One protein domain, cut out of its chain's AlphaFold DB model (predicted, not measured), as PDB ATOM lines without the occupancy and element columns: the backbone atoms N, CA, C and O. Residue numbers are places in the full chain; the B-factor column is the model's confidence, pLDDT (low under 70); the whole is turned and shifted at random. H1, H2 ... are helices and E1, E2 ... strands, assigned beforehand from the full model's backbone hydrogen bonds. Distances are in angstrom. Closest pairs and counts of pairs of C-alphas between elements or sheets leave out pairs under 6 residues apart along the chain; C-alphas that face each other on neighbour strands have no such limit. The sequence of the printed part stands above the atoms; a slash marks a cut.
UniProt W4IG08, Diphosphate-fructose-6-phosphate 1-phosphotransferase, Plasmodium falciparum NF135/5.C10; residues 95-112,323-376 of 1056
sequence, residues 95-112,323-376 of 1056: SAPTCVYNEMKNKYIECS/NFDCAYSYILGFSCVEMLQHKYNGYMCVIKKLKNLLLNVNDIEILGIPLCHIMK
ATOM      1  N   SER A  95     -34.489  18.202 -35.243       89.50
ATOM      2  CA  SER A  95     -33.965  19.004 -34.124       89.50
ATOM      3  C   SER A  95     -34.737  18.788 -32.815       89.50
ATOM      4  O   SER A  95     -35.833  18.236 -32.827       89.50
ATOM      5  N   ALA A  96     -34.215  19.297 -31.694       90.50
ATOM      6  CA  ALA A  96     -34.862  19.267 -30.376       90.50
ATOM      7  C   ALA A  96     -34.752  20.635 -29.652       90.50
ATOM      8  O   ALA A  96     -33.801  21.380 -29.910       90.50
ATOM      9  N   PRO A  97     -35.697  21.002 -28.760       88.56
ATOM     10  CA  PRO A  97     -35.794  22.340 -28.167       88.56
ATOM     11  C   PRO A  97     -34.847  22.548 -26.972       88.56
ATOM     12  O   PRO A  97     -35.249  22.454 -25.810       88.56
ATOM     13  N   THR A  98     -33.583  22.879 -27.242       88.81
ATOM     14  CA  THR A  98     -32.581  23.199 -26.209       88.81
ATOM     15  C   THR A  98     -32.566  24.697 -25.870       88.81
ATOM     16  O   THR A  98     -32.313  25.547 -26.728       88.81
ATOM     17  N   CYS A  99     -32.862  25.068 -24.614       86.69
ATOM     18  CA  CYS A  99     -32.790  26.470 -24.173       86.69
ATOM     19  C   CYS A  99     -32.823  26.634 -22.640       86.69
ATOM     20  O   CYS A  99     -33.896  26.685 -22.042       86.69
ATOM     21  N   VAL A 100     -31.664  26.890 -22.024       87.81
ATOM     22  CA  VAL A 100     -31.528  27.179 -20.576       87.81
ATOM     23  C   VAL A 100     -32.373  28.359 -20.065       87.81
ATOM     24  O   VAL A 100     -32.610  28.466 -18.873       87.81
ATOM     25  N   TYR A 101     -32.855  29.246 -20.947       87.25
ATOM     26  CA  TYR A 101     -33.689  30.407 -20.590       87.25
ATOM     27  C   TYR A 101     -35.205  30.149 -20.697       87.25
ATOM     28  O   TYR A 101     -35.996  31.057 -20.443       87.25
ATOM     29  N   ASN A 102     -35.614  28.968 -21.175       86.38
ATOM     30  CA  ASN A 102     -36.986  28.619 -21.574       86.38
ATOM     31  C   ASN A 102     -37.651  29.557 -22.615       86.38
ATOM     32  O   ASN A 102     -38.862  29.508 -22.825       86.38
ATOM     33  N   GLU A 103     -36.870  30.384 -23.326       86.81
ATOM     34  CA  GLU A 103     -37.373  31.359 -24.316       86.81
ATOM     35  C   GLU A 103     -38.020  30.707 -25.565       86.81
ATOM     36  O   GLU A 103     -38.475  31.431 -26.447       86.81
ATOM     37  N   MET A 104     -38.074  29.373 -25.687       83.38
ATOM     38  CA  MET A 104     -38.786  28.680 -26.779       83.38
ATOM     39  C   MET A 104     -40.233  28.280 -26.437       83.38
ATOM     40  O   MET A 104     -40.981  27.905 -27.348       83.38
ATOM     41  N   LYS A 105     -40.648  28.371 -25.164       79.75
ATOM     42  CA  LYS A 105     -41.961  27.917 -24.668       79.75
ATOM     43  C   LYS A 105     -43.129  28.468 -25.495       79.75
ATOM     44  O   LYS A 105     -43.182  29.672 -25.753       79.75
ATOM     45  N   ASN A 106     -44.071  27.612 -25.905       81.00
ATOM     46  CA  ASN A 106     -45.234  27.975 -26.732       81.00
ATOM     47  C   ASN A 106     -46.406  26.971 -26.558       81.00
ATOM     48  O   ASN A 106     -46.413  26.209 -25.601       81.00
ATOM     49  N   LYS A 107     -47.413  26.965 -27.454       81.38
ATOM     50  CA  LYS A 107     -48.585  26.050 -27.389       81.38
ATOM     51  C   LYS A 107     -48.203  24.557 -27.457       81.38
ATOM     52  O   LYS A 107     -48.981  23.707 -27.031       81.38
ATOM     53  N   TYR A 108     -47.041  24.241 -28.020       84.31
ATOM     54  CA  TYR A 108     -46.553  22.876 -28.198       84.31
ATOM     55  C   TYR A 108     -45.358  22.556 -27.292       84.31
ATOM     56  O   TYR A 108     -45.305  21.466 -26.741       84.31
ATOM     57  N   ILE A 109     -44.424  23.502 -27.122       86.44
ATOM     58  CA  ILE A 109     -43.247  23.349 -26.251       86.44
ATOM     59  C   ILE A 109     -43.605  23.813 -24.837       86.44
ATOM     60  O   ILE A 109     -43.696  25.018 -24.594       86.44
ATOM     61  N   GLU A 110     -43.781  22.870 -23.913       85.94
ATOM     62  CA  GLU A 110     -44.088  23.145 -22.499       85.94
ATOM     63  C   GLU A 110     -42.866  23.668 -21.726       85.94
ATOM     64  O   GLU A 110     -42.972  24.642 -20.974       85.94
ATOM     65  N   CYS A 111     -41.707  23.040 -21.942       87.00
ATOM     66  CA  CYS A 111     -40.419  23.408 -21.361       87.00
ATOM     67  C   CYS A 111     -39.274  23.120 -22.347       87.00
ATOM     68  O   CYS A 111     -39.395  22.265 -23.225       87.00
ATOM     69  N   SER A 112     -38.160  23.831 -22.200       88.31
ATOM     70  CA  SER A 112     -36.958  23.681 -23.028       88.31
ATOM     71  C   SER A 112     -35.893  22.883 -22.270       88.31
ATOM     72  O   SER A 112     -35.710  23.109 -21.074       88.31
ATOM     73  N   ASN A 323     -32.264  14.670 -12.830       82.00
ATOM     74  CA  ASN A 323     -32.967  13.465 -13.290       82.00
ATOM     75  C   ASN A 323     -34.075  13.787 -14.317       82.00
ATOM     76  O   ASN A 323     -34.317  12.990 -15.223       82.00
ATOM     77  N   PHE A 324     -34.697  14.970 -14.220       84.56
ATOM     78  CA  PHE A 324     -35.664  15.467 -15.198       84.56
ATOM     79  C   PHE A 324     -35.021  15.748 -16.564       84.56
ATOM     80  O   PHE A 324     -35.464  15.173 -17.558       84.56
ATOM     81  N   ASP A 325     -33.972  16.578 -16.645       87.50
ATOM     82  CA  ASP A 325     -33.311  16.874 -17.929       87.50
ATOM     83  C   ASP A 325     -32.614  15.626 -18.518       87.50
ATOM     84  O   ASP A 325     -32.582  15.458 -19.741       87.50
ATOM     85  N   CYS A 326     -32.133  14.695 -17.684       87.88
ATOM     86  CA  CYS A 326     -31.648  13.376 -18.113       87.88
ATOM     87  C   CYS A 326     -32.749  12.545 -18.796       87.88
ATOM     88  O   CYS A 326     -32.570  12.099 -19.931       87.88
ATOM     89  N   ALA A 327     -33.908  12.371 -18.153       86.31
ATOM     90  CA  ALA A 327     -35.034  11.651 -18.752       86.31
ATOM     91  C   ALA A 327     -35.567  12.368 -20.010       86.31
ATOM     92  O   ALA A 327     -35.875  11.727 -21.018       86.31
ATOM     93  N   TYR A 328     -35.625  13.703 -19.980       89.25
ATOM     94  CA  TYR A 328     -36.131  14.519 -21.084       89.25
ATOM     95  C   TYR A 328     -35.218  14.419 -22.313       89.25
ATOM     96  O   TYR A 328     -35.699  14.174 -23.420       89.25
ATOM     97  N   SER A 329     -33.901  14.545 -22.126       91.88
ATOM     98  CA  SER A 329     -32.917  14.406 -23.209       91.88
ATOM     99  C   SER A 329     -32.875  12.996 -23.797       91.88
ATOM    100  O   SER A 329     -32.811  12.869 -25.020       91.88
ATOM    101  N   TYR A 330     -32.987  11.951 -22.970       91.25
ATOM    102  CA  TYR A 330     -33.026  10.565 -23.441       91.25
ATOM    103  C   TYR A 330     -34.222  10.307 -24.370       91.25
ATOM    104  O   TYR A 330     -34.046   9.828 -25.494       91.25
ATOM    105  N   ILE A 331     -35.434  10.692 -23.951       90.94
ATOM    106  CA  ILE A 331     -36.646  10.461 -24.753       90.94
ATOM    107  C   ILE A 331     -36.685  11.386 -25.980       90.94
ATOM    108  O   ILE A 331     -37.098  10.939 -27.050       90.94
ATOM    109  N   LEU A 332     -36.189  12.630 -25.892       92.31
ATOM    110  CA  LEU A 332     -35.990  13.485 -27.074       92.31
ATOM    111  C   LEU A 332     -35.027  12.836 -28.083       92.31
ATOM    112  O   LEU A 332     -35.305  12.854 -29.279       92.31
ATOM    113  N   GLY A 333     -33.925  12.241 -27.615       93.06
ATOM    114  CA  GLY A 333     -32.959  11.535 -28.458       93.06
ATOM    115  C   GLY A 333     -33.580  10.341 -29.185       93.06
ATOM    116  O   GLY A 333     -33.493  10.258 -30.410       93.06
ATOM    117  N   PHE A 334     -34.272   9.465 -28.448       90.94
ATOM    118  CA  PHE A 334     -35.005   8.326 -29.013       90.94
ATOM    119  C   PHE A 334     -36.046   8.773 -30.054       90.94
ATOM    120  O   PHE A 334     -36.084   8.266 -31.173       90.94
ATOM    121  N   SER A 335     -36.834   9.796 -29.720       91.62
ATOM    122  CA  SER A 335     -37.874  10.344 -30.597       91.62
ATOM    123  C   SER A 335     -37.305  10.953 -31.886       91.62
ATOM    124  O   SER A 335     -37.882  10.784 -32.959       91.62
ATOM    125  N   CYS A 336     -36.148  11.622 -31.819       92.56
ATOM    126  CA  CYS A 336     -35.447  12.105 -33.011       92.56
ATOM    127  C   CYS A 336     -35.008  10.955 -33.935       92.56
ATOM    128  O   CYS A 336     -35.090  11.108 -35.153       92.56
ATOM    129  N   VAL A 337     -34.576   9.812 -33.386       91.56
ATOM    130  CA  VAL A 337     -34.223   8.624 -34.185       91.56
ATOM    131  C   VAL A 337     -35.456   8.048 -34.882       91.56
ATOM    132  O   VAL A 337     -35.398   7.814 -36.088       91.56
ATOM    133  N   GLU A 338     -36.578   7.900 -34.176       90.69
ATOM    134  CA  GLU A 338     -37.852   7.446 -34.757       90.69
ATOM    135  C   GLU A 338     -38.274   8.338 -35.941       90.69
ATOM    136  O   GLU A 338     -38.545   7.858 -37.044       90.69
ATOM    137  N   MET A 339     -38.223   9.665 -35.767       89.44
ATOM    138  CA  MET A 339     -38.534  10.614 -36.844       89.44
ATOM    139  C   MET A 339     -37.602  10.489 -38.062       89.44
ATOM    140  O   MET A 339     -38.046  10.677 -39.198       89.44
ATOM    141  N   LEU A 340     -36.322  10.166 -37.849       89.69
ATOM    142  CA  LEU A 340     -35.352   9.956 -38.927       89.69
ATOM    143  C   LEU A 340     -35.584   8.632 -39.671       89.69
ATOM    144  O   LEU A 340     -35.422   8.611 -40.894       89.69
ATOM    145  N   GLN A 341     -36.011   7.561 -38.988       89.00
ATOM    146  CA  GLN A 341     -36.358   6.280 -39.628       89.00
ATOM    147  C   GLN A 341     -37.531   6.436 -40.607       89.00
ATOM    148  O   GLN A 341     -37.446   5.989 -41.754       89.00
ATOM    149  N   HIS A 342     -38.569   7.181 -40.211       88.06
ATOM    150  CA  HIS A 342     -39.704   7.546 -41.079       88.06
ATOM    151  C   HIS A 342     -39.386   8.663 -42.093       88.06
ATOM    152  O   HIS A 342     -40.275   9.142 -42.792       88.06
ATOM    153  N   LYS A 343     -38.110   9.062 -42.218       84.81
ATOM    154  CA  LYS A 343     -37.585  10.033 -43.201       84.81
ATOM    155  C   LYS A 343     -38.180  11.447 -43.096       84.81
ATOM    156  O   LYS A 343     -38.121  12.207 -44.067       84.81
ATOM    157  N   TYR A 344     -38.697  11.844 -41.932       85.75
ATOM    158  CA  TYR A 344     -39.128  13.226 -41.708       85.75
ATOM    159  C   TYR A 344     -37.930  14.188 -41.781       85.75
ATOM    160  O   TYR A 344     -36.836  13.892 -41.301       85.75
ATOM    161  N   ASN A 345     -38.133  15.359 -42.393       87.44
ATOM    162  CA  ASN A 345     -37.083  16.351 -42.630       87.44
ATOM    163  C   ASN A 345     -37.595  17.775 -42.360       87.44
ATOM    164  O   ASN A 345     -38.699  18.124 -42.774       87.44
ATOM    165  N   GLY A 346     -36.803  18.594 -41.667       87.38
ATOM    166  CA  GLY A 346     -37.171  19.955 -41.268       87.38
ATOM    167  C   GLY A 346     -38.105  20.024 -40.054       87.38
ATOM    168  O   GLY A 346     -38.795  21.028 -39.876       87.38
ATOM    169  N   TYR A 347     -38.145  18.979 -39.223       90.31
ATOM    170  CA  TYR A 347     -38.995  18.901 -38.031       90.31
ATOM    171  C   TYR A 347     -38.202  19.098 -36.734       90.31
ATOM    172  O   TYR A 347     -37.034  18.728 -36.634       90.31
ATOM    173  N   MET A 348     -38.873  19.615 -35.708       90.62
ATOM    174  CA  MET A 348     -38.418  19.578 -34.324       90.62
ATOM    175  C   MET A 348     -39.265  18.592 -33.520       90.62
ATOM    176  O   MET A 348     -40.487  18.728 -33.475       90.62
ATOM    177  N   CYS A 349     -38.608  17.637 -32.868       92.00
ATOM    178  CA  CYS A 349     -39.222  16.761 -31.883       92.00
ATOM    179  C   CYS A 349     -39.515  17.541 -30.594       92.00
ATOM    180  O   CYS A 349     -38.651  18.253 -30.082       92.00
ATOM    181  N   VAL A 350     -40.722  17.393 -30.056       91.31
ATOM    182  CA  VAL A 350     -41.188  18.025 -28.818       91.31
ATOM    183  C   VAL A 350     -41.995  17.010 -28.015       91.31
ATOM    184  O   VAL A 350     -42.787  16.265 -28.584       91.31
ATOM    185  N   ILE A 351     -41.820  17.001 -26.693       90.50
ATOM    186  CA  ILE A 351     -42.594  16.155 -25.779       90.50
ATOM    187  C   ILE A 351     -43.572  17.033 -24.994       90.50
ATOM    188  O   ILE A 351     -43.221  18.126 -24.539       90.50
ATOM    189  N   LYS A 352     -44.803  16.545 -24.850       89.44
ATOM    190  CA  LYS A 352     -45.890  17.141 -24.067       89.44
ATOM    191  C   LYS A 352     -46.251  16.295 -22.850       89.44
ATOM    192  O   LYS A 352     -45.895  15.119 -22.770       89.44
ATOM    193  N   LYS A 353     -47.019  16.903 -21.940       86.25
ATOM    194  CA  LYS A 353     -47.365  16.391 -20.608       86.25
ATOM    195  C   LYS A 353     -46.105  16.099 -19.789       86.25
ATOM    196  O   LYS A 353     -46.045  15.101 -19.075       86.25
ATOM    197  N   LEU A 354     -45.110  16.991 -19.850       83.94
ATOM    198  CA  LEU A 354     -43.795  16.799 -19.216       83.94
ATOM    199  C   LEU A 354     -43.871  16.556 -17.701       83.94
ATOM    200  O   LEU A 354     -42.984  15.919 -17.143       83.94
ATOM    201  N   LYS A 355     -44.955  16.975 -17.033       79.44
ATOM    202  CA  LYS A 355     -45.219  16.629 -15.625       79.44
ATOM    203  C   LYS A 355     -45.287  15.115 -15.352       79.44
ATOM    204  O   LYS A 355     -45.027  14.695 -14.232       79.44
ATOM    205  N   ASN A 356     -45.616  14.303 -16.359       79.62
ATOM    206  CA  ASN A 356     -45.718  12.849 -16.237       79.62
ATOM    207  C   ASN A 356     -44.367  12.141 -16.462       79.62
ATOM    208  O   ASN A 356     -44.253  10.964 -16.141       79.62
ATOM    209  N   LEU A 357     -43.337  12.842 -16.960       78.44
ATOM    210  CA  LEU A 357     -42.051  12.281 -17.409       78.44
ATOM    211  C   LEU A 357     -41.362  11.370 -16.377       78.44
ATOM    212  O   LEU A 357     -40.782  10.357 -16.751       78.44
ATOM    213  N   LEU A 358     -41.435  11.729 -15.090       75.94
ATOM    214  CA  LEU A 358     -40.851  10.967 -13.974       75.94
ATOM    215  C   LEU A 358     -41.884  10.135 -13.186       75.94
ATOM    216  O   LEU A 358     -41.507   9.417 -12.265       75.94
ATOM    217  N   LEU A 359     -43.176  10.241 -13.520       76.00
ATOM    218  CA  LEU A 359     -44.286   9.581 -12.813       76.00
ATOM    219  C   LEU A 359     -44.823   8.370 -13.583       76.00
ATOM    220  O   LEU A 359     -44.987   7.294 -13.017       76.00
ATOM    221  N   ASN A 360     -45.109   8.558 -14.871       79.31
ATOM    222  CA  ASN A 360     -45.564   7.526 -15.793       79.31
ATOM    223  C   ASN A 360     -45.189   7.928 -17.226       79.31
ATOM    224  O   ASN A 360     -45.851   8.762 -17.849       79.31
ATOM    225  N   VAL A 361     -44.136   7.305 -17.759       81.50
ATOM    226  CA  VAL A 361     -43.621   7.575 -19.112       81.50
ATOM    227  C   VAL A 361     -44.684   7.308 -20.188       81.50
ATOM    228  O   VAL A 361     -44.689   7.982 -21.210       81.50
ATOM    229  N   ASN A 362     -45.638   6.401 -19.944       83.44
ATOM    230  CA  ASN A 362     -46.691   6.064 -20.909       83.44
ATOM    231  C   ASN A 362     -47.715   7.194 -21.130       83.44
ATOM    232  O   ASN A 362     -48.430   7.172 -22.130       83.44
ATOM    233  N   ASP A 363     -47.792   8.183 -20.230       87.19
ATOM    234  CA  ASP A 363     -48.752   9.290 -20.331       87.19
ATOM    235  C   ASP A 363     -48.183  10.535 -21.044       87.19
ATOM    236  O   ASP A 363     -48.836  11.585 -21.035       87.19
ATOM    237  N   ILE A 364     -46.974  10.473 -21.619       89.75
ATOM    238  CA  ILE A 364     -46.369  11.580 -22.387       89.75
ATOM    239  C   ILE A 364     -46.765  11.516 -23.869       89.75
ATOM    240  O   ILE A 364     -47.076  10.457 -24.405       89.75
ATOM    241  N   GLU A 365     -46.729  12.655 -24.559       90.31
ATOM    242  CA  GLU A 365     -47.013  12.736 -26.002       90.31
ATOM    243  C   GLU A 365     -45.765  13.195 -26.766       90.31
ATOM    244  O   GLU A 365     -45.281  14.305 -26.540       90.31
ATOM    245  N   ILE A 366     -45.265  12.371 -27.690       90.12
ATOM    246  CA  ILE A 366     -44.171  12.718 -28.614       90.12
ATOM    247  C   ILE A 366     -44.774  13.356 -29.873       90.12
ATOM    248  O   ILE A 366     -45.697  12.804 -30.470       90.12
ATOM    249  N   LEU A 367     -44.265  14.521 -30.284       90.38
ATOM    250  CA  LEU A 367     -44.789  15.296 -31.411       90.38
ATOM    251  C   LEU A 367     -43.671  15.846 -32.304       90.38
ATOM    252  O   LEU A 367     -42.739  16.494 -31.831       90.38
ATOM    253  N   GLY A 368     -43.821  15.672 -33.616       89.69
ATOM    254  CA  GLY A 368     -43.010  16.354 -34.624       89.69
ATOM    255  C   GLY A 368     -43.658  17.665 -35.073       89.69
ATOM    256  O   GLY A 368     -44.789  17.657 -35.552       89.69
ATOM    257  N   ILE A 369     -42.941  18.789 -34.980       88.81
ATOM    258  CA  ILE A 369     -43.418  20.102 -35.453       88.81
ATOM    259  C   ILE A 369     -42.539  20.601 -36.607       88.81
ATOM    260  O   ILE A 369     -41.331  20.728 -36.407       88.81
ATOM    261  N   PRO A 370     -43.085  20.961 -37.784       88.75
ATOM    262  CA  PRO A 370     -42.290  21.564 -38.854       88.75
ATOM    263  C   PRO A 370     -41.647  22.886 -38.403       88.75
ATOM    264  O   PRO A 370     -42.341  23.801 -37.951       88.75
ATOM    265  N   LEU A 371     -40.327  23.028 -38.563       84.19
ATOM    266  CA  LEU A 371     -39.561  24.202 -38.112       84.19
ATOM    267  C   LEU A 371     -40.083  25.522 -38.703       84.19
ATOM    268  O   LEU A 371     -40.099  26.550 -38.018       84.19
ATOM    269  N   CYS A 372     -40.592  25.484 -39.937       82.69
ATOM    270  CA  CYS A 372     -41.202  26.625 -40.620       82.69
ATOM    271  C   CYS A 372     -42.383  27.257 -39.851       82.69
ATOM    272  O   CYS A 372     -42.586  28.462 -39.958       82.69
ATOM    273  N   HIS A 373     -43.108  26.497 -39.019       80.94
ATOM    274  CA  HIS A 373     -44.209  27.024 -38.196       80.94
ATOM    275  C   HIS A 373     -43.725  27.846 -36.984       80.94
ATOM    276  O   HIS A 373     -44.499  28.599 -36.388       80.94
ATOM    277  N   ILE A 374     -42.455  27.695 -36.592       79.25
ATOM    278  CA  ILE A 374     -41.858  28.298 -35.388       79.25
ATOM    279  C   ILE A 374     -40.875  29.428 -35.759       79.25
ATOM    280  O   ILE A 374     -40.697  30.392 -35.001       79.25
ATOM    281  N   MET A 375     -40.267  29.341 -36.944       79.44
ATOM    282  CA  MET A 375     -39.415  30.376 -37.528       79.44
ATOM    283  C   MET A 375     -40.207  31.638 -37.912       79.44
ATOM    284  O   MET A 375     -41.391  31.605 -38.245       79.44
ATOM    285  N   LYS A 376     -39.525  32.783 -37.882       78.94
ATOM    286  CA  LYS A 376     -39.981  34.066 -38.423       78.94
ATOM    287  C   LYS A 376     -38.833  34.764 -39.141       78.94
ATOM    288  O   LYS A 376     -37.675  34.627 -38.756       78.94
TER     289      LYS A 376
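This is residues 95 to 112 and 323 to 376 of the 1056 residues of the protein "Diphosphate-fructose-6-phosphate 1-phosphotransferase" of Plasmodium falciparum NF135/5.C10 (UniProt W4IG08). One helix, H1, packs along a hairpin of two strands, E1 and E2, with more of its contacts to E1. A long loop, residues 95 to 112, starts at about the level of H1 and passes beside the edge of the hairpin, and a second loop, residues 353 to 364, joins the two strands at one end. The printed part has 72 residues, with one named helix and two named strands in the order H1, E1, E2 along the chain; the sheet, E1 - E2, is antiparallel. The class is mixed, helices and strands, with under half of the residues in named elements. The whole is compact, with a radius of gyration of the C-alphas of 11.9 A, and rounded, spanning 33 by 29 by 18 A.

Residues 95 to 112 hold no named element; C-alpha 95 is at (-33.965, 19.004, -34.124). H1, residues 323 to 341, begins with C-alpha 323 at (-32.967, 13.465, -13.290) and measures 27.5 A. E1, residues 347 to 352, measures 15.7 A. E2, residues 365 to 370, measures 16.3 A and ends with C-alpha 370 at (-42.290, 21.564, -38.854).

E1 and E2 form a hairpin, antiparallel at 152 degrees between their directions. N 350 and O 367, at 2.8 A, and N 369 and O 348, at 2.9 A, are within hydrogen-bond range. The closest C-alphas of H1 and E1 are those of Cys 336 and Cys 349, 6.1 A apart. Those of H1 and E2 are Ser 335 and Ile 366, 7.0 A apart. In H1 every O i to N i+4 pair is within hydrogen-bond range.

The two C-alphas farthest apart, those of Leu 359 and Lys 376, are 35.7 A apart. Residues 113 to 322 are cut out, and C-alphas 112 and 323 are 14.7 A apart across the cut. The link from H1 to E1 is tight; that from E1 to E2 is long, with 12 residues. The mean pLDDT of the printed part is 86.6, and no printed residue is under 70.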